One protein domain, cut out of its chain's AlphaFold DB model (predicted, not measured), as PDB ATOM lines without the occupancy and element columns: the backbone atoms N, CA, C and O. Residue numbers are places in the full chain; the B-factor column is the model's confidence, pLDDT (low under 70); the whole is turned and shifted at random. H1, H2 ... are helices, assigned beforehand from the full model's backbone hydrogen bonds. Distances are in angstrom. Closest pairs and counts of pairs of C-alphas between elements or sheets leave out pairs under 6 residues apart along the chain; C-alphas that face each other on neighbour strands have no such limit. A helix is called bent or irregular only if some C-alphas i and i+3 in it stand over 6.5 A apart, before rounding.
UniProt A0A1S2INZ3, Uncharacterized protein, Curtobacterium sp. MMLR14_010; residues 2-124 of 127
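AT A GLANCE: This is residues 2 to 124 of the 127 residues of an uncharacterized protein of Curtobacterium sp. MMLR14_010 (UniProt A0A1S2INZ3). This is an up-and-down bundle of five helices, in which H1, H2, H5, H6 and H7 each run against the one before: H2, H6 and H7 stand side by side in a triangle, and H1 and H5 form a pair beside H2. H3 crosses one end of this bundle, and H4 follows it at the rim; residues 56 to 61 and 78 to 83 stick out. The printed part has 123 residues, with seven named helices, H1 to H7 in order, and no named strand, so the class is all helix. It is compact, with a radius of gyration of the C-alphas of 14.9 A and spans of 40 by 33 by 25 A.

IN THESE COORDINATES: Find C-alpha 2 at (184.046, 112.752, 184.010); from there H1, residues 2 to 16, runs 21.3 A. H2 is residues 24 to 34, 15.1 A long, and H3 is residues 38 to 49, 16.5 A. Next come H4, residues 51 to 57, and H5, residues 64 to 75, 17.8 A. Look for C-alpha 82 at (171.660, 138.823, 193.276), where H6 begins; it runs 25.4 A to residue 101. H7, residues 109 to 123, runs 20.9 A to C-alpha 123 at (161.932, 130.268, 187.741). H6 is irregular, with C-alphas 92 and 95 7.3 A apart and a kink of 62 degrees near residue 93; H5 is only just irregular, with C-alphas 67 and 70 6.6 A apart.

HOW THE PARTS SIT: Start at H2, the hub. It touches H7 at a shallow tilt of 8 degrees, opposite ways; the closest C-alphas, of Val 33 and Arg 117, are 6.5 A apart. H6 touches H2 with residues 88 to 95 alone, closest at Ala 29 and Phe 92, C-alphas 5.6 A apart. H6 and H7 form a helical hairpin, closest at the C-alphas of Ala 91 and Thr 120, 4.7 A. H1 and H2, also a helical hairpin, only just touch, with 3 pairs of C-alphas within 8 A, closest at Val 15 and Thr 28, 7.0 A. H1 touches H5 the same way at 13 degrees, a shallow tilt; the C-alphas of Leu 12 and Val 71 are closest, 6.0 A. H3 and H7 only just touch, with 3 pairs of C-alphas within 8 A and only at their ends, about perpendicular at 88 degrees; the C-alphas of Glu 38 and Asp 109 are closest, 6.2 A. H4 touches no helix but is near H3. In H1, H2, H3 and H7 every O i to N i+4 pair is within hydrogen-bond range; the counts are 2 of 3 in H4, 14 of 16 in H6 and 3 of 8 in H5, where 6 of 9 O i to N i+3 pairs are.

THE WHOLE: The C-alphas farthest apart, of Thr 21 and Val 53, are 42.7 A apart. The printed part has no cut and no long link. Mean pLDDT of the printed part is 84.7; look for values under 70 at residues 2 to 4 and 51 to 66.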
ATOM      1  N   GLU A   2     183.713 112.384 185.407       54.16
ATOM      2  CA  GLU A   2     184.046 112.752 184.010       54.16
ATOM      3  C   GLU A   2     182.807 113.162 183.186       54.16
ATOM      4  O   GLU A   2     182.707 114.310 182.769       54.16
ATOM      5  N   ASN A   3     181.777 112.302 183.113       65.44
ATOM      6  CA  ASN A   3     180.573 112.569 182.306       65.44
ATOM      7  C   ASN A   3     179.854 113.884 182.640       65.44
ATOM      8  O   ASN A   3     179.358 114.555 181.746       65.44
ATOM      9  N   ARG A   4     179.796 114.292 183.916       67.06
ATOM     10  CA  ARG A   4     179.049 115.501 184.306       67.06
ATOM     11  C   ARG A   4     179.807 116.789 183.992       67.06
ATOM     12  O   ARG A   4     179.178 117.828 183.825       67.06
ATOM     13  N   ARG A   5     181.140 116.727 183.934       70.56
ATOM     14  CA  ARG A   5     181.956 117.842 183.454       70.56
ATOM     15  C   ARG A   5     181.775 117.993 181.946       70.56
ATOM     16  O   ARG A   5     181.428 119.080 181.511       70.56
ATOM     17  N   THR A   6     181.849 116.883 181.207       79.75
ATOM     18  CA  THR A   6     181.581 116.845 179.761       79.75
ATOM     19  C   THR A   6     180.197 117.393 179.411       79.75
ATOM     20  O   THR A   6     180.095 118.265 178.565       79.75
ATOM     21  N   GLU A   7     179.137 116.987 180.118       81.69
ATOM     22  CA  GLU A   7     177.776 117.502 179.878       81.69
ATOM     23  C   GLU A   7     177.651 119.023 180.080       81.69
ATOM     24  O   GLU A   7     176.844 119.678 179.419       81.69
ATOM     25  N   VAL A   8     178.407 119.595 181.023       84.75
ATOM     26  CA  VAL A   8     178.419 121.048 181.247       84.75
ATOM     27  C   VAL A   8     179.282 121.757 180.212       84.75
ATOM     28  O   VAL A   8     178.885 122.821 179.750       84.75
ATOM     29  N   ASP A   9     180.405 121.170 179.806       87.94
ATOM     30  CA  ASP A   9     181.232 121.695 178.718       87.94
ATOM     31  C   ASP A   9     180.443 121.712 177.391       87.94
ATOM     32  O   ASP A   9     180.448 122.721 176.685       87.94
ATOM     33  N   ASP A  10     179.662 120.665 177.108       90.44
ATOM     34  CA  ASP A  10     178.749 120.603 175.960       90.44
ATOM     35  C   ASP A  10     177.647 121.670 176.043       90.44
ATOM     36  O   ASP A  10     177.270 122.283 175.039       90.44
ATOM     37  N   LEU A  11     177.120 121.920 177.248       92.56
ATOM     38  CA  LEU A  11     176.135 122.975 177.472       92.56
ATOM     39  C   LEU A  11     176.749 124.365 177.265       92.56
ATOM     40  O   LEU A  11     176.107 125.215 176.653       92.56
ATOM     41  N   LEU A  12     177.977 124.592 177.740       92.62
ATOM     42  CA  LEU A  12     178.718 125.840 177.545       92.62
ATOM     43  C   LEU A  12     178.979 126.099 176.061       92.62
ATOM     44  O   LEU A  12     178.657 127.183 175.580       92.62
ATOM     45  N   ALA A  13     179.472 125.094 175.333       93.81
ATOM     46  CA  ALA A  13     179.687 125.184 173.892       93.81
ATOM     47  C   ALA A  13     178.382 125.513 173.152       93.81
ATOM     48  O   ALA A  13     178.353 126.379 172.283       93.81
ATOM     49  N   TRP A  14     177.270 124.880 173.543       94.81
ATOM     50  CA  TRP A  14     175.970 125.186 172.958       94.81
ATOM     51  C   TRP A  14     175.513 126.622 173.242       94.81
ATOM     52  O   TRP A  14     174.996 127.267 172.328       94.81
ATOM     53  N   VAL A  15     175.684 127.116 174.478       95.00
ATOM     54  CA  VAL A  15     175.332 128.491 174.884       95.00
ATOM     55  C   VAL A  15     176.128 129.522 174.088       95.00
ATOM     56  O   VAL A  15     175.546 130.519 173.662       95.00
ATOM     57  N   ASP A  16     177.421 129.280 173.872       93.25
ATOM     58  CA  ASP A  16     178.309 130.199 173.152       93.25
ATOM     59  C   ASP A  16     177.886 130.383 171.674       93.25
ATOM     60  O   ASP A  16     178.079 131.461 171.112       93.25
ATOM     61  N   ASP A  17     177.204 129.391 171.087       95.25
ATOM     62  CA  ASP A  17     176.630 129.445 169.732       95.25
ATOM     63  C   ASP A  17     175.209 130.049 169.670       95.25
ATOM     64  O   ASP A  17     174.640 130.210 168.584       95.25
ATOM     65  N   GLN A  18     174.583 130.376 170.809       94.00
ATOM     66  CA  GLN A  18     173.220 130.908 170.815       94.00
ATOM     67  C   GLN A  18     173.168 132.434 170.652       94.00
ATOM     68  O   GLN A  18     173.953 133.169 171.256       94.00
ATOM     69  N   PRO A  19     172.149 132.961 169.947       91.38
ATOM     70  CA  PRO A  19     171.818 134.376 170.024       91.38
ATOM     71  C   PRO A  19     171.484 134.786 171.467       91.38
ATOM     72  O   PRO A  19     170.731 134.092 172.158       91.38
ATOM     73  N   ARG A  20     171.996 135.947 171.899       88.75
ATOM     74  CA  ARG A  20     171.673 136.556 173.201       88.75
ATOM     75  C   ARG A  20     170.262 137.140 173.185       88.75
ATOM     76  O   ARG A  20     170.072 138.317 172.886       88.75
ATOM     77  N   THR A  21     169.282 136.299 173.481       90.38
ATOM     78  CA  THR A  21     167.867 136.665 173.612       90.38
ATOM     79  C   THR A  21     167.429 136.610 175.081       90.38
ATOM     80  O   THR A  21     168.061 135.890 175.857       90.38
ATOM     81  N   PRO A  22     166.363 137.328 175.489       87.81
ATOM     82  CA  PRO A  22     165.870 137.287 176.875       87.81
ATOM     83  C   PRO A  22     165.555 135.862 177.364       87.81
ATOM     84  O   PRO A  22     165.864 135.479 178.485       87.81
ATOM     85  N   ASP A  23     165.066 134.998 176.474       91.94
ATOM     86  CA  ASP A  23     164.741 133.606 176.781       91.94
ATOM     87  C   ASP A  23     165.960 132.660 176.841       91.94
ATOM     88  O   ASP A  23     165.790 131.458 177.066       91.94
ATOM     89  N   LEU A  24     167.194 133.155 176.655       94.12
ATOM     90  CA  LEU A  24     168.394 132.313 176.632       94.12
ATOM     91  C   LEU A  24     168.571 131.530 177.941       94.12
ATOM     92  O   LEU A  24     168.870 130.335 177.892       94.12
ATOM     93  N   LEU A  25     168.319 132.153 179.100       94.69
ATOM     94  CA  LEU A  25     168.355 131.459 180.393       94.69
ATOM     95  C   LEU A  25     167.392 130.267 180.397       94.69
ATOM     96  O   LEU A  25     167.786 129.148 180.731       94.69
ATOM     97  N   ARG A  26     166.142 130.497 179.982       95.38
ATOM     98  CA  ARG A  26     165.108 129.461 179.927       95.38
ATOM     99  C   ARG A  26     165.513 128.325 179.000       95.38
ATOM    100  O   ARG A  26     165.452 127.168 179.409       95.38
ATOM    101  N   ARG A  27     165.930 128.630 177.767       95.62
ATOM    102  CA  ARG A  27     166.333 127.601 176.793       95.62
ATOM    103  C   ARG A  27     167.508 126.774 177.307       95.62
ATOM    104  O   ARG A  27     167.500 125.555 177.157       95.62
ATOM    105  N   THR A  28     168.469 127.420 177.959       95.81
ATOM    106  CA  THR A  28     169.649 126.756 178.528       95.81
ATOM    107  C   THR A  28     169.271 125.834 179.685       95.81
ATOM    108  O   THR A  28     169.664 124.668 179.703       95.81
ATOM    109  N   ALA A  29     168.463 126.322 180.627       94.94
ATOM    110  CA  ALA A  29     168.016 125.532 181.768       94.94
ATOM    111  C   ALA A  29     167.103 124.369 181.342       94.94
ATOM    112  O   ALA A  29     167.233 123.266 181.868       94.94
ATOM    113  N   LEU A  30     166.223 124.569 180.355       95.50
ATOM    114  CA  LEU A  30     165.397 123.490 179.805       95.50
ATOM    115  C   LEU A  30     166.240 122.440 179.084       95.50
ATOM    116  O   LEU A  30     166.050 121.259 179.342       95.50
ATOM    117  N   ARG A  31     167.229 122.843 178.276       94.50
ATOM    118  CA  ARG A  31     168.159 121.902 177.630       94.50
ATOM    119  C   ARG A  31     168.892 121.032 178.652       94.50
ATOM    120  O   ARG A  31     169.112 119.852 178.404       94.50
ATOM    121  N   TRP A  32     169.251 121.604 179.798       92.44
ATOM    122  CA  TRP A  32     169.851 120.862 180.904       92.44
ATOM    123  C   TRP A  32     168.885 119.865 181.570       92.44
ATOM    124  O   TRP A  32     169.275 118.751 181.924       92.44
ATOM    125  N   VAL A  33     167.620 120.249 181.760       92.38
ATOM    126  CA  VAL A  33     166.591 119.324 182.260       92.38
ATOM    127  C   VAL A  33     166.385 118.190 181.256       92.38
ATOM    128  O   VAL A  33     166.422 117.028 181.645       92.38
ATOM    129  N   ASP A  34     166.260 118.517 179.971       90.50
ATOM    130  CA  ASP A  34     165.994 117.561 178.896       90.50
ATOM    131  C   ASP A  34     167.188 116.619 178.633       90.50
ATOM    132  O   ASP A  34     166.993 115.492 178.183       90.50
ATOM    133  N   SER A  35     168.423 117.027 178.960       87.88
ATOM    134  CA  SER A  35     169.590 116.129 178.929       87.88
ATOM    135  C   SER A  35     169.630 115.148 180.106       87.88
ATOM    136  O   SER A  35     170.403 114.187 180.103       87.88
ATOM    137  N   THR A  36     168.790 115.350 181.126       82.75
ATOM    138  CA  THR A  36     168.670 114.428 182.255       82.75
ATOM    139  C   THR A  36     167.732 113.281 181.890       82.75
ATOM    140  O   THR A  36     166.530 113.343 182.127       82.75
ATOM    141  N   GLY A  37     168.295 112.207 181.337       79.31
ATOM    142  CA  GLY A  37     167.558 110.967 181.085       79.31
ATOM    143  C   GLY A  37     167.206 110.185 182.360       79.31
ATOM    144  O   GLY A  37     167.766 110.414 183.435       79.31
ATOM    145  N   GLU A  38     166.313 109.201 182.222       78.62
ATOM    146  CA  GLU A  38     165.882 108.304 183.310       78.62
ATOM    147  C   GLU A  38     167.063 107.576 183.971       78.62
ATOM    148  O   GLU A  38     167.171 107.540 185.195       78.62
ATOM    149  N   GLU A  39     168.019 107.083 183.180       78.12
ATOM    150  CA  GLU A  39     169.233 106.424 183.683       78.12
ATOM    151  C   GLU A  39     170.018 107.322 184.655       78.12
ATOM    152  O   GLU A  39     170.488 106.886 185.712       78.12
ATOM    153  N   ARG A  40     170.092 108.620 184.347       77.69
ATOM    154  CA  ARG A  40     170.765 109.614 185.185       77.69
ATOM    155  C   ARG A  40     170.007 109.853 186.488       77.69
ATOM    156  O   ARG A  40     170.635 109.934 187.545       77.69
ATOM    157  N   LEU A  41     168.676 109.933 186.433       83.31
ATOM    158  CA  LEU A  41     167.838 110.045 187.630       83.31
ATOM    159  C   LEU A  41     167.997 108.836 188.552       83.31
ATOM    160  O   LEU A  41     168.131 109.004 189.768       83.31
ATOM    161  N   GLN A  42     168.062 107.633 187.987       82.25
ATOM    162  CA  GLN A  42     168.312 106.411 188.748       82.25
ATOM    163  C   GLN A  42     169.695 106.436 189.412       82.25
ATOM    164  O   GLN A  42     169.814 106.151 190.606       82.25
ATOM    165  N   GLY A  43     170.727 106.893 188.698       80.56
ATOM    166  CA  GLY A  43     172.053 107.128 189.276       80.56
ATOM    167  C   GLY A  43     172.036 108.138 190.432       80.56
ATOM    168  O   GLY A  43     172.661 107.910 191.472       80.56
ATOM    169  N   MET A  44     171.278 109.231 190.304       79.75
ATOM    170  CA  MET A  44     171.118 110.229 191.369       79.75
ATOM    171  C   MET A  44     170.380 109.660 192.593       79.75
ATOM    172  O   MET A  44     170.795 109.916 193.726       79.75
ATOM    173  N   ARG A  45     169.333 108.847 192.393       81.12
ATOM    174  CA  ARG A  45     168.632 108.138 193.480       81.12
ATOM    175  C   ARG A  45     169.548 107.177 194.209       81.12
ATOM    176  O   ARG A  45     169.597 107.196 195.438       81.12
ATOM    177  N   PHE A  46     170.304 106.383 193.456       80.06
ATOM    178  CA  PHE A  46     171.280 105.463 194.017       80.06
ATOM    179  C   PHE A  46     172.331 106.211 194.843       80.06
ATOM    180  O   PHE A  46     172.623 105.821 195.973       80.06
ATOM    181  N   ALA A  47     172.853 107.328 194.329       75.56
ATOM    182  CA  ALA A  47     173.822 108.146 195.050       75.56
ATOM    183  C   ALA A  47     173.247 108.753 196.342       75.56
ATOM    184  O   ALA A  47     173.945 108.793 197.354       75.56
ATOM    185  N   HIS A  48     171.983 109.191 196.339       71.94
ATOM    186  CA  HIS A  48     171.302 109.683 197.540       71.94
ATOM    187  C   HIS A  48     171.055 108.578 198.574       71.94
ATOM    188  O   HIS A  48     171.347 108.783 199.752       71.94
ATOM    189  N   ALA A  49     170.587 107.401 198.150       75.19
ATOM    190  CA  ALA A  49     170.380 106.253 199.039       75.19
ATOM    191  C   ALA A  49     171.690 105.784 199.701       75.19
ATOM    192  O   ALA A  49     171.684 105.307 200.832       75.19
ATOM    193  N   ASN A  50     172.823 105.983 199.021       70.44
ATOM    194  CA  ASN A  50     174.157 105.601 199.483       70.44
ATOM    195  C   ASN A  50     175.013 106.807 199.914       70.44
ATOM    196  O   ASN A  50     176.247 106.735 199.911       70.44
ATOM    197  N   GLY A  51     174.374 107.919 200.296       66.00
ATOM    198  CA  GLY A  51     175.009 109.215 200.569       66.00
ATOM    199  C   GLY A  51     176.296 109.164 201.413       66.00
ATOM    200  O   GLY A  51     177.294 109.748 200.991       66.00
ATOM    201  N   PRO A  52     176.347 108.433 202.545       66.06
ATOM    202  CA  PRO A  52     177.559 108.330 203.364       66.06
ATOM    203  C   PRO A  52     178.744 107.635 202.673       66.06
ATOM    204  O   PRO A  52     179.894 107.936 202.979       66.06
ATOM    205  N   VAL A  53     178.486 106.705 201.748       63.06
ATOM    206  CA  VAL A  53     179.526 106.008 200.970       63.06
ATOM    207  C   VAL A  53     180.005 106.900 199.827       63.06
ATOM    208  O   VAL A  53     181.207 107.045 199.617       63.06
ATOM    209  N   MET A  54     179.077 107.578 199.149       61.22
ATOM    210  CA  MET A  54     179.402 108.492 198.052       61.22
ATOM    211  C   MET A  54     180.128 109.754 198.525       61.22
ATOM    212  O   MET A  54     181.017 110.224 197.827       61.22
ATOM    213  N   GLN A  55     179.823 110.286 199.714       58.84
ATOM    214  CA  GLN A  55     180.549 111.431 200.285       58.84
ATOM    215  C   GLN A  55     182.017 111.108 200.591       58.84
ATOM    216  O   GLN A  55     182.874 111.962 200.382       58.84
ATOM    217  N   ARG A  56     182.331 109.876 201.017       56.12
ATOM    218  CA  ARG A  56     183.725 109.432 201.211       56.12
ATOM    219  C   ARG A  56     184.482 109.287 199.891       56.12
ATOM    220  O   ARG A  56     185.681 109.516 199.865       56.12
ATOM    221  N   LEU A  57     183.782 108.932 198.812       50.25
ATOM    222  CA  LEU A  57     184.339 108.823 197.458       50.25
ATOM    223  C   LEU A  57     184.440 110.181 196.735       50.25
ATOM    224  O   LEU A  57     185.234 110.327 195.814       50.25
ATOM    225  N   ALA A  58     183.622 111.166 197.121       53.53
ATOM    226  CA  ALA A  58     183.518 112.475 196.468       53.53
ATOM    227  C   ALA A  58     184.390 113.574 197.099       53.53
ATOM    228  O   ALA A  58     184.384 114.694 196.591       53.53
ATOM    229  N   ALA A  59     185.137 113.274 198.167       50.94
ATOM    230  CA  ALA A  59     186.058 114.220 198.807       50.94
ATOM    231  C   ALA A  59     187.164 114.754 197.861       50.94
ATOM    232  O   ALA A  59     187.789 115.757 198.183       50.94
ATOM    233  N   ASP A  60     187.317 114.161 196.669       47.53
ATOM    234  CA  ASP A  60     188.236 114.590 195.603       47.53
ATOM    235  C   ASP A  60     187.560 115.402 194.461       47.53
ATOM    236  O   ASP A  60     188.180 115.669 193.432       47.53
ATOM    237  N   GLY A  61     186.275 115.778 194.577       49.12
ATOM    238  CA  GLY A  61     185.465 116.293 193.457       49.12
ATOM    239  C   GLY A  61     185.063 117.778 193.508       49.12
ATOM    240  O   GLY A  61     184.550 118.263 194.511       49.12
ATOM    241  N   THR A  62     185.216 118.467 192.368       52.38
ATOM    242  CA  THR A  62     184.789 119.853 192.054       52.38
ATOM    243  C   THR A  62     183.419 120.252 192.635       52.38
ATOM    244  O   THR A  62     182.421 119.555 192.432       52.38
ATOM    245  N   ASP A  63     183.354 121.419 193.290       60.72
ATOM    246  CA  ASP A  63     182.134 122.002 193.868       60.72
ATOM    247  C   ASP A  63     181.043 122.225 192.797       60.72
ATOM    248  O   ASP A  63     181.251 122.933 191.810       60.72
ATOM    249  N   ARG A  64     179.847 121.649 192.992       56.81
ATOM    250  CA  ARG A  64     178.700 121.799 192.071       56.81
ATOM    251  C   ARG A  64     178.297 123.260 191.866       56.81
ATOM    252  O   ARG A  64     177.797 123.585 190.792       56.81
ATOM    253  N   ARG A  65     178.523 124.129 192.863       57.59
ATOM    254  CA  ARG A  65     178.289 125.578 192.729       57.59
ATOM    255  C   ARG A  65     179.220 126.222 191.704       57.59
ATOM    256  O   ARG A  65     178.795 127.120 190.988       57.59
ATOM    257  N   SER A  66     180.456 125.735 191.592       62.06
ATOM    258  CA  SER A  66     181.412 126.184 190.571       62.06
ATOM    259  C   SER A  66     180.968 125.773 189.162       62.06
ATOM    260  O   SER A  66     181.147 126.519 188.204       62.06
ATOM    261  N   LEU A  67     180.309 124.614 189.043       72.44
ATOM    262  CA  LEU A  67     179.964 124.003 187.759       72.44
ATOM    263  C   LEU A  67     178.981 124.849 186.925       72.44
ATOM    264  O   LEU A  67     179.198 125.034 185.733       72.44
ATOM    265  N   PHE A  68     177.924 125.393 187.538       83.94
ATOM    266  CA  PHE A  68     176.938 126.217 186.816       83.94
ATOM    267  C   PHE A  68     177.252 127.708 186.809       83.94
ATOM    268  O   PHE A  68     176.676 128.427 185.994       83.94
ATOM    269  N   GLY A  69     178.183 128.179 187.646       87.19
ATOM    270  CA  GLY A  69     178.588 129.587 187.659       87.19
ATOM    271  C   GLY A  69     178.999 130.080 186.268       87.19
ATOM    272  O   GLY A  69     178.482 131.087 185.797       87.19
ATOM    273  N   ALA A  70     179.813 129.291 185.559       88.94
ATOM    274  CA  ALA A  70     180.277 129.615 184.208       88.94
ATOM    275  C   ALA A  70     179.156 129.669 183.151       88.94
ATOM    276  O   ALA A  70     179.261 130.435 182.189       88.94
ATOM    277  N   VAL A  71     178.102 128.861 183.316       91.25
ATOM    278  CA  VAL A  71     176.919 128.871 182.441       91.25
ATOM    279  C   VAL A  71     176.088 130.117 182.730       91.25
ATOM    280  O   VAL A  71     175.728 130.850 181.813       91.25
ATOM    281  N   ILE A  72     175.837 130.394 184.011       91.94
ATOM    282  CA  ILE A  72     175.073 131.559 184.470       91.94
ATOM    283  C   ILE A  72     175.730 132.862 184.003       91.94
ATOM    284  O   ILE A  72     175.033 133.752 183.525       91.94
ATOM    285  N   ASP A  73     177.059 132.955 184.060       91.19
ATOM    286  CA  ASP A  73     177.813 134.126 183.595       91.19
ATOM    287  C   ASP A  73     177.697 134.383 182.085       91.19
ATOM    288  O   ASP A  73     177.890 135.513 181.641       91.19
ATOM    289  N   ARG A  74     177.378 133.357 181.282       91.25
ATOM    290  CA  ARG A  74     177.165 133.501 179.832       91.25
ATOM    291  C   ARG A  74     175.744 133.906 179.477       91.25
ATOM    292  O   ARG A  74     175.549 134.639 178.507       91.25
ATOM    293  N   VAL A  75     174.765 133.410 180.233       91.94
ATOM    294  CA  VAL A  75     173.341 133.619 179.932       91.94
ATOM    295  C   VAL A  75     172.756 134.850 180.620       91.94
ATOM    296  O   VAL A  75     171.764 135.383 180.133       91.94
ATOM    297  N   LEU A  76     173.356 135.318 181.718       90.62
ATOM    298  CA  LEU A  76     172.927 136.524 182.424       90.62
ATOM    299  C   LEU A  76     173.866 137.708 182.159       90.62
ATOM    300  O   LEU A  76     175.088 137.551 182.200       90.62
ATOM    301  N   PRO A  77     173.331 138.930 181.999       85.81
ATOM    302  CA  PRO A  77     174.135 140.145 182.044       85.81
ATOM    303  C   PRO A  77     174.897 140.281 183.371       85.81
ATOM    304  O   PRO A  77     174.372 139.969 184.442       85.81
ATOM    305  N   GLY A  78     176.105 140.851 183.339       81.56
ATOM    306  CA  GLY A  78     176.895 141.114 184.554       81.56
ATOM    307  C   GLY A  78     176.235 142.085 185.547       81.56
ATOM    308  O   GLY A  78     176.596 142.097 186.718       81.56
ATOM    309  N   SER A  79     175.246 142.869 185.100       85.44
ATOM    310  CA  SER A  79     174.454 143.795 185.922       85.44
ATOM    311  C   SER A  79     173.231 143.158 186.595       85.44
ATOM    312  O   SER A  79     172.463 143.868 187.240       85.44
ATOM    313  N   THR A  80     173.015 141.852 186.418       88.88
ATOM    314  CA  THR A  80     171.865 141.130 186.983       88.88
ATOM    315  C   THR A  80     171.904 141.152 188.510       88.88
ATOM    316  O   THR A  80     172.964 140.973 189.117       88.88
ATOM    317  N   SER A  81     170.752 141.354 189.150       92.19
ATOM    318  CA  SER A  81     170.670 141.411 190.608       92.19
ATOM    319  C   SER A  81     170.976 140.050 191.251       92.19
ATOM    320  O   SER A  81     170.811 138.986 190.650       92.19
ATOM    321  N   VAL A  82     171.401 140.062 192.521       92.31
ATOM    322  CA  VAL A  82     171.660 138.823 193.276       92.31
ATOM    323  C   VAL A  82     170.429 137.897 193.317       92.31
ATOM    324  O   VAL A  82     170.600 136.705 193.064       92.31
ATOM    325  N   PRO A  83     169.193 138.382 193.577       93.00
ATOM    326  CA  PRO A  83     168.006 137.526 193.545       93.00
ATOM    327  C   PRO A  83     167.755 136.850 192.191       93.00
ATOM    328  O   PRO A  83     167.408 135.672 192.158       93.00
ATOM    329  N   GLU A  84     167.956 137.556 191.079       91.44
ATOM    330  CA  GLU A  84     167.795 136.993 189.728       91.44
ATOM    331  C   GLU A  84     168.855 135.927 189.437       91.44
ATOM    332  O   GLU A  84     168.538 134.840 188.952       91.44
ATOM    333  N   ARG A  85     170.107 136.184 189.831       92.31
ATOM    334  CA  ARG A  85     171.188 135.200 189.719       92.31
ATOM    335  C   ARG A  85     170.911 133.941 190.549       92.31
ATOM    336  O   ARG A  85     171.176 132.833 190.085       92.31
ATOM    337  N   LEU A  86     170.344 134.085 191.749       92.31
ATOM    338  CA  LEU A  86     169.922 132.945 192.569       92.31
ATOM    339  C   LEU A  86     168.766 132.171 191.925       92.31
ATOM    340  O   LEU A  86     168.801 130.942 191.934       92.31
ATOM    341  N   ARG A  87     167.780 132.847 191.315       93.81
ATOM    342  CA  ARG A  87     166.717 132.159 190.556       93.81
ATOM    343  C   ARG A  87     167.278 131.358 189.387       93.81
ATOM    344  O   ARG A  87     166.868 130.215 189.199       93.81
ATOM    345  N   ALA A  88     168.241 131.911 188.648       93.38
ATOM    346  CA  ALA A  88     168.912 131.190 187.570       93.38
ATOM    347  C   ALA A  88     169.614 129.928 188.088       93.38
ATOM    348  O   ALA A  88     169.431 128.851 187.527       93.38
ATOM    349  N   GLN A  89     170.341 130.027 189.205       92.94
ATOM    350  CA  GLN A  89     170.951 128.864 189.855       92.94
ATOM    351  C   GLN A  89     169.900 127.813 190.252       92.94
ATOM    352  O   GLN A  89     170.053 126.634 189.935       92.94
ATOM    353  N   MET A  90     168.793 128.239 190.867       93.12
ATOM    354  CA  MET A  90     167.689 127.347 191.236       93.12
ATOM    355  C   MET A  90     167.075 126.636 190.023       93.12
ATOM    356  O   MET A  90     166.657 125.486 190.146       93.12
ATOM    357  N   ALA A  91     167.035 127.281 188.853       95.12
ATOM    358  CA  ALA A  91     166.530 126.663 187.630       95.12
ATOM    359  C   ALA A  91     167.399 125.467 187.193       95.12
ATOM    360  O   ALA A  91     166.857 124.426 186.823       95.12
ATOM    361  N   PHE A  92     168.729 125.563 187.314       92.25
ATOM    362  CA  PHE A  92     169.647 124.443 187.050       92.25
ATOM    363  C   PHE A  92     169.595 123.346 188.129       92.25
ATOM    364  O   PHE A  92     169.839 122.170 187.836       92.25
ATOM    365  N   ASP A  93     169.227 123.705 189.361       90.31
ATOM    366  CA  ASP A  93     169.081 122.773 190.485       90.31
ATOM    367  C   ASP A  93     167.705 122.073 190.541       90.31
ATOM    368  O   ASP A  93     167.520 121.135 191.324       90.31
ATOM    369  N   SER A  94     166.755 122.470 189.686       93.75
ATOM    370  CA  SER A  94     165.363 121.992 189.665       93.75
ATOM    371  C   SER A  94     165.219 120.465 189.627       93.75
ATOM    372  O   SER A  94     164.393 119.916 190.353       93.75
ATOM    373  N   VAL A  95     166.059 119.761 188.860       91.31
ATOM    374  CA  VAL A  95     166.081 118.286 188.802       91.31
ATOM    375  C   VAL A  95     166.426 117.683 190.162       91.31
ATOM    376  O   VAL A  95     165.772 116.749 190.622       91.31
ATOM    377  N   SER A  96     167.440 118.230 190.838       88.00
ATOM    378  CA  SER A  96     167.853 117.742 192.159       88.00
ATOM    379  C   SER A  96     166.783 118.037 193.209       88.00
ATOM    380  O   SER A  96     166.513 117.192 194.061       88.00
ATOM    381  N   ALA A  97     166.150 119.211 193.128       90.31
ATOM    382  CA  ALA A  97     165.058 119.601 194.012       90.31
ATOM    383  C   ALA A  97     163.823 118.703 193.834       90.31
ATOM    384  O   ALA A  97     163.290 118.200 194.820       90.31
ATOM    385  N   ALA A  98     163.405 118.444 192.591       94.06
ATOM    386  CA  ALA A  98     162.292 117.548 192.284       94.06
ATOM    387  C   ALA A  98     162.583 116.111 192.739       94.06
ATOM    388  O   ALA A  98     161.728 115.459 193.337       94.06
ATOM    389  N   LEU A  99     163.814 115.634 192.529       90.81
ATOM    390  CA  LEU A  99     164.222 114.308 192.978       90.81
ATOM    391  C   LEU A  99     164.196 114.177 194.505       90.81
ATOM    392  O   LEU A  99     163.773 113.148 195.028       90.81
ATOM    393  N   PHE A 100     164.646 115.208 195.218       88.12
ATOM    394  CA  PHE A 100     164.570 115.245 196.674       88.12
ATOM    395  C   PHE A 100     163.114 115.255 197.157       88.12
ATOM    396  O   PHE A 100     162.755 114.468 198.026       88.12
ATOM    397  N   ALA A 101     162.257 116.075 196.544       92.69
ATOM    398  CA  ALA A 101     160.836 116.148 196.881       92.69
ATOM    399  C   ALA A 101     160.074 114.835 196.616       92.69
ATOM    400  O   ALA A 101     159.090 114.553 197.291       92.69
ATOM    401  N   ALA A 102     160.532 114.017 195.665       92.94
ATOM    402  CA  ALA A 102     159.939 112.714 195.372       92.94
ATOM    403  C   ALA A 102     160.263 111.629 196.417       92.94
ATOM    404  O   ALA A 102     159.650 110.557 196.393       92.94
ATOM    405  N   GLN A 103     161.207 111.861 197.334       87.12
ATOM    406  CA  GLN A 103     161.552 110.881 198.364       87.12
ATOM    407  C   GLN A 103     160.353 110.583 199.274       87.12
ATOM    408  O   GLN A 103     159.701 111.486 199.787       87.12
ATOM    409  N   GLY A 104     160.065 109.295 199.480       86.06
ATOM    410  CA  GLY A 104     158.912 108.855 200.275       86.06
ATOM    411  C   GLY A 104     157.558 109.001 199.568       86.06
ATOM    412  O   GLY A 104     156.526 108.800 200.201       86.06
ATOM    413  N   THR A 105     157.550 109.321 198.270       93.06
ATOM    414  CA  THR A 105     156.338 109.393 197.437       93.06
ATOM    415  C   THR A 105     156.277 108.231 196.438       93.06
ATOM    416  O   THR A 105     157.244 107.488 196.274       93.06
ATOM    417  N   THR A 106     155.151 108.090 195.732       92.88
ATOM    418  CA  THR A 106     154.984 107.140 194.615       92.88
ATOM    419  C   THR A 106     155.348 107.739 193.249       92.88
ATOM    420  O   THR A 106     154.950 107.187 192.226       92.88
ATOM    421  N   ALA A 107     156.044 108.883 193.210       94.38
ATOM    422  CA  ALA A 107     156.354 109.593 191.971       94.38
ATOM    423  C   ALA A 107     157.326 108.805 191.072       94.38
ATOM    424  O   ALA A 107     158.386 108.348 191.513       94.38
ATOM    425  N   SER A 108     156.975 108.690 189.794       92.44
ATOM    426  CA  SER A 108     157.825 108.104 188.755       92.44
ATOM    427  C   SER A 108     158.968 109.047 188.345       92.44
ATOM    428  O   SER A 108     159.004 110.215 188.735       92.44
ATOM    429  N   ASP A 109     159.920 108.562 187.540       90.69
ATOM    430  CA  ASP A 109     160.945 109.432 186.933       90.69
ATOM    431  C   ASP A 109     160.328 110.492 186.020       90.69
ATOM    432  O   ASP A 109     160.748 111.649 186.043       90.69
ATOM    433  N   ALA A 110     159.280 110.121 185.283       92.44
ATOM    434  CA  ALA A 110     158.532 111.048 184.447       92.44
ATOM    435  C   ALA A 110     157.892 112.171 185.278       92.44
ATOM    436  O   ALA A 110     157.965 113.333 184.881       92.44
ATOM    437  N   ASP A 111     157.339 111.859 186.456       95.62
ATOM    438  CA  ASP A 111     156.779 112.870 187.365       95.62
ATOM    439  C   ASP A 111     157.863 113.823 187.883       95.62
ATOM    440  O   ASP A 111     157.655 115.038 187.940       95.62
ATOM    441  N   VAL A 112     159.044 113.292 188.216       94.44
ATOM    442  CA  VAL A 112     160.199 114.092 188.657       94.44
ATOM    443  C   VAL A 112     160.660 115.043 187.552       94.44
ATOM    444  O   VAL A 112     160.836 116.235 187.814       94.44
ATOM    445  N   LEU A 113     160.829 114.552 186.320       94.38
ATOM    446  CA  LEU A 113     161.235 115.384 185.181       94.38
ATOM    447  C   LEU A 113     160.166 116.420 184.831       94.38
ATOM    448  O   LEU A 113     160.496 117.583 184.597       94.38
ATOM    449  N   ALA A 114     158.887 116.038 184.856       96.00
ATOM    450  CA  ALA A 114     157.780 116.957 184.621       96.00
ATOM    451  C   ALA A 114     157.748 118.084 185.669       96.00
ATOM    452  O   ALA A 114     157.617 119.258 185.310       96.00
ATOM    453  N   ALA A 115     157.933 117.752 186.951       97.19
ATOM    454  CA  ALA A 115     158.003 118.728 188.034       97.19
ATOM    455  C   ALA A 115     159.227 119.649 187.903       97.19
ATOM    456  O   ALA A 115     159.087 120.868 188.021       97.19
ATOM    457  N   ALA A 116     160.405 119.092 187.606       96.25
ATOM    458  CA  ALA A 116     161.628 119.862 187.383       96.25
ATOM    459  C   ALA A 116     161.463 120.845 186.217       96.25
ATOM    460  O   ALA A 116     161.731 122.037 186.364       96.25
ATOM    461  N   ARG A 117     160.924 120.377 185.086       96.69
ATOM    462  CA  ARG A 117     160.644 121.208 183.912       96.69
ATOM    463  C   ARG A 117     159.675 122.343 184.239       96.69
ATOM    464  O   ARG A 117     159.927 123.491 183.877       96.69
ATOM    465  N   ALA A 118     158.586 122.047 184.949       97.38
ATOM    466  CA  ALA A 118     157.611 123.055 185.360       97.38
ATOM    467  C   ALA A 118     158.204 124.092 186.330       97.38
ATOM    468  O   ALA A 118     157.856 125.271 186.252       97.38
ATOM    469  N   ALA A 119     159.097 123.676 187.232       97.25
ATOM    470  CA  ALA A 119     159.819 124.583 188.118       97.25
ATOM    471  C   ALA A 119     160.784 125.485 187.335       97.25
ATOM    472  O   ALA A 119     160.790 126.693 187.554       97.25
ATOM    473  N   THR A 120     161.537 124.929 186.382       97.00
ATOM    474  CA  THR A 120     162.442 125.687 185.504       97.00
ATOM    475  C   THR A 120     161.711 126.779 184.734       97.00
ATOM    476  O   THR A 120     162.187 127.911 184.698       97.00
ATOM    477  N   VAL A 121     160.540 126.480 184.161       96.56
ATOM    478  CA  VAL A 121     159.720 127.493 183.474       96.56
ATOM    479  C   VAL A 121     159.355 128.623 184.436       96.56
ATOM    480  O   VAL A 121     159.708 129.766 184.175       96.56
ATOM    481  N   ARG A 122     158.786 128.301 185.605       96.38
ATOM    482  CA  ARG A 122     158.390 129.312 186.604       96.38
ATOM    483  C   ARG A 122     159.552 130.161 187.113       96.38
ATOM    484  O   ARG A 122     159.389 131.348 187.360       96.38
ATOM    485  N   LEU A 123     160.729 129.563 187.286       94.88
ATOM    486  CA  LEU A 123     161.932 130.268 187.741       94.88
ATOM    487  C   LEU A 123     162.540 131.173 186.659       94.88
ATOM    488  O   LEU A 123     163.382 132.008 186.980       94.88
ATOM    489  N   THR A 124     162.110 131.018 185.404       94.00
ATOM    490  CA  THR A 124     162.597 131.758 184.230       94.00
ATOM    491  C   THR A 124     161.470 132.505 183.501       94.00
ATOM    492  O   THR A 124     161.624 132.863 182.333       94.00
TER     493      THR A 124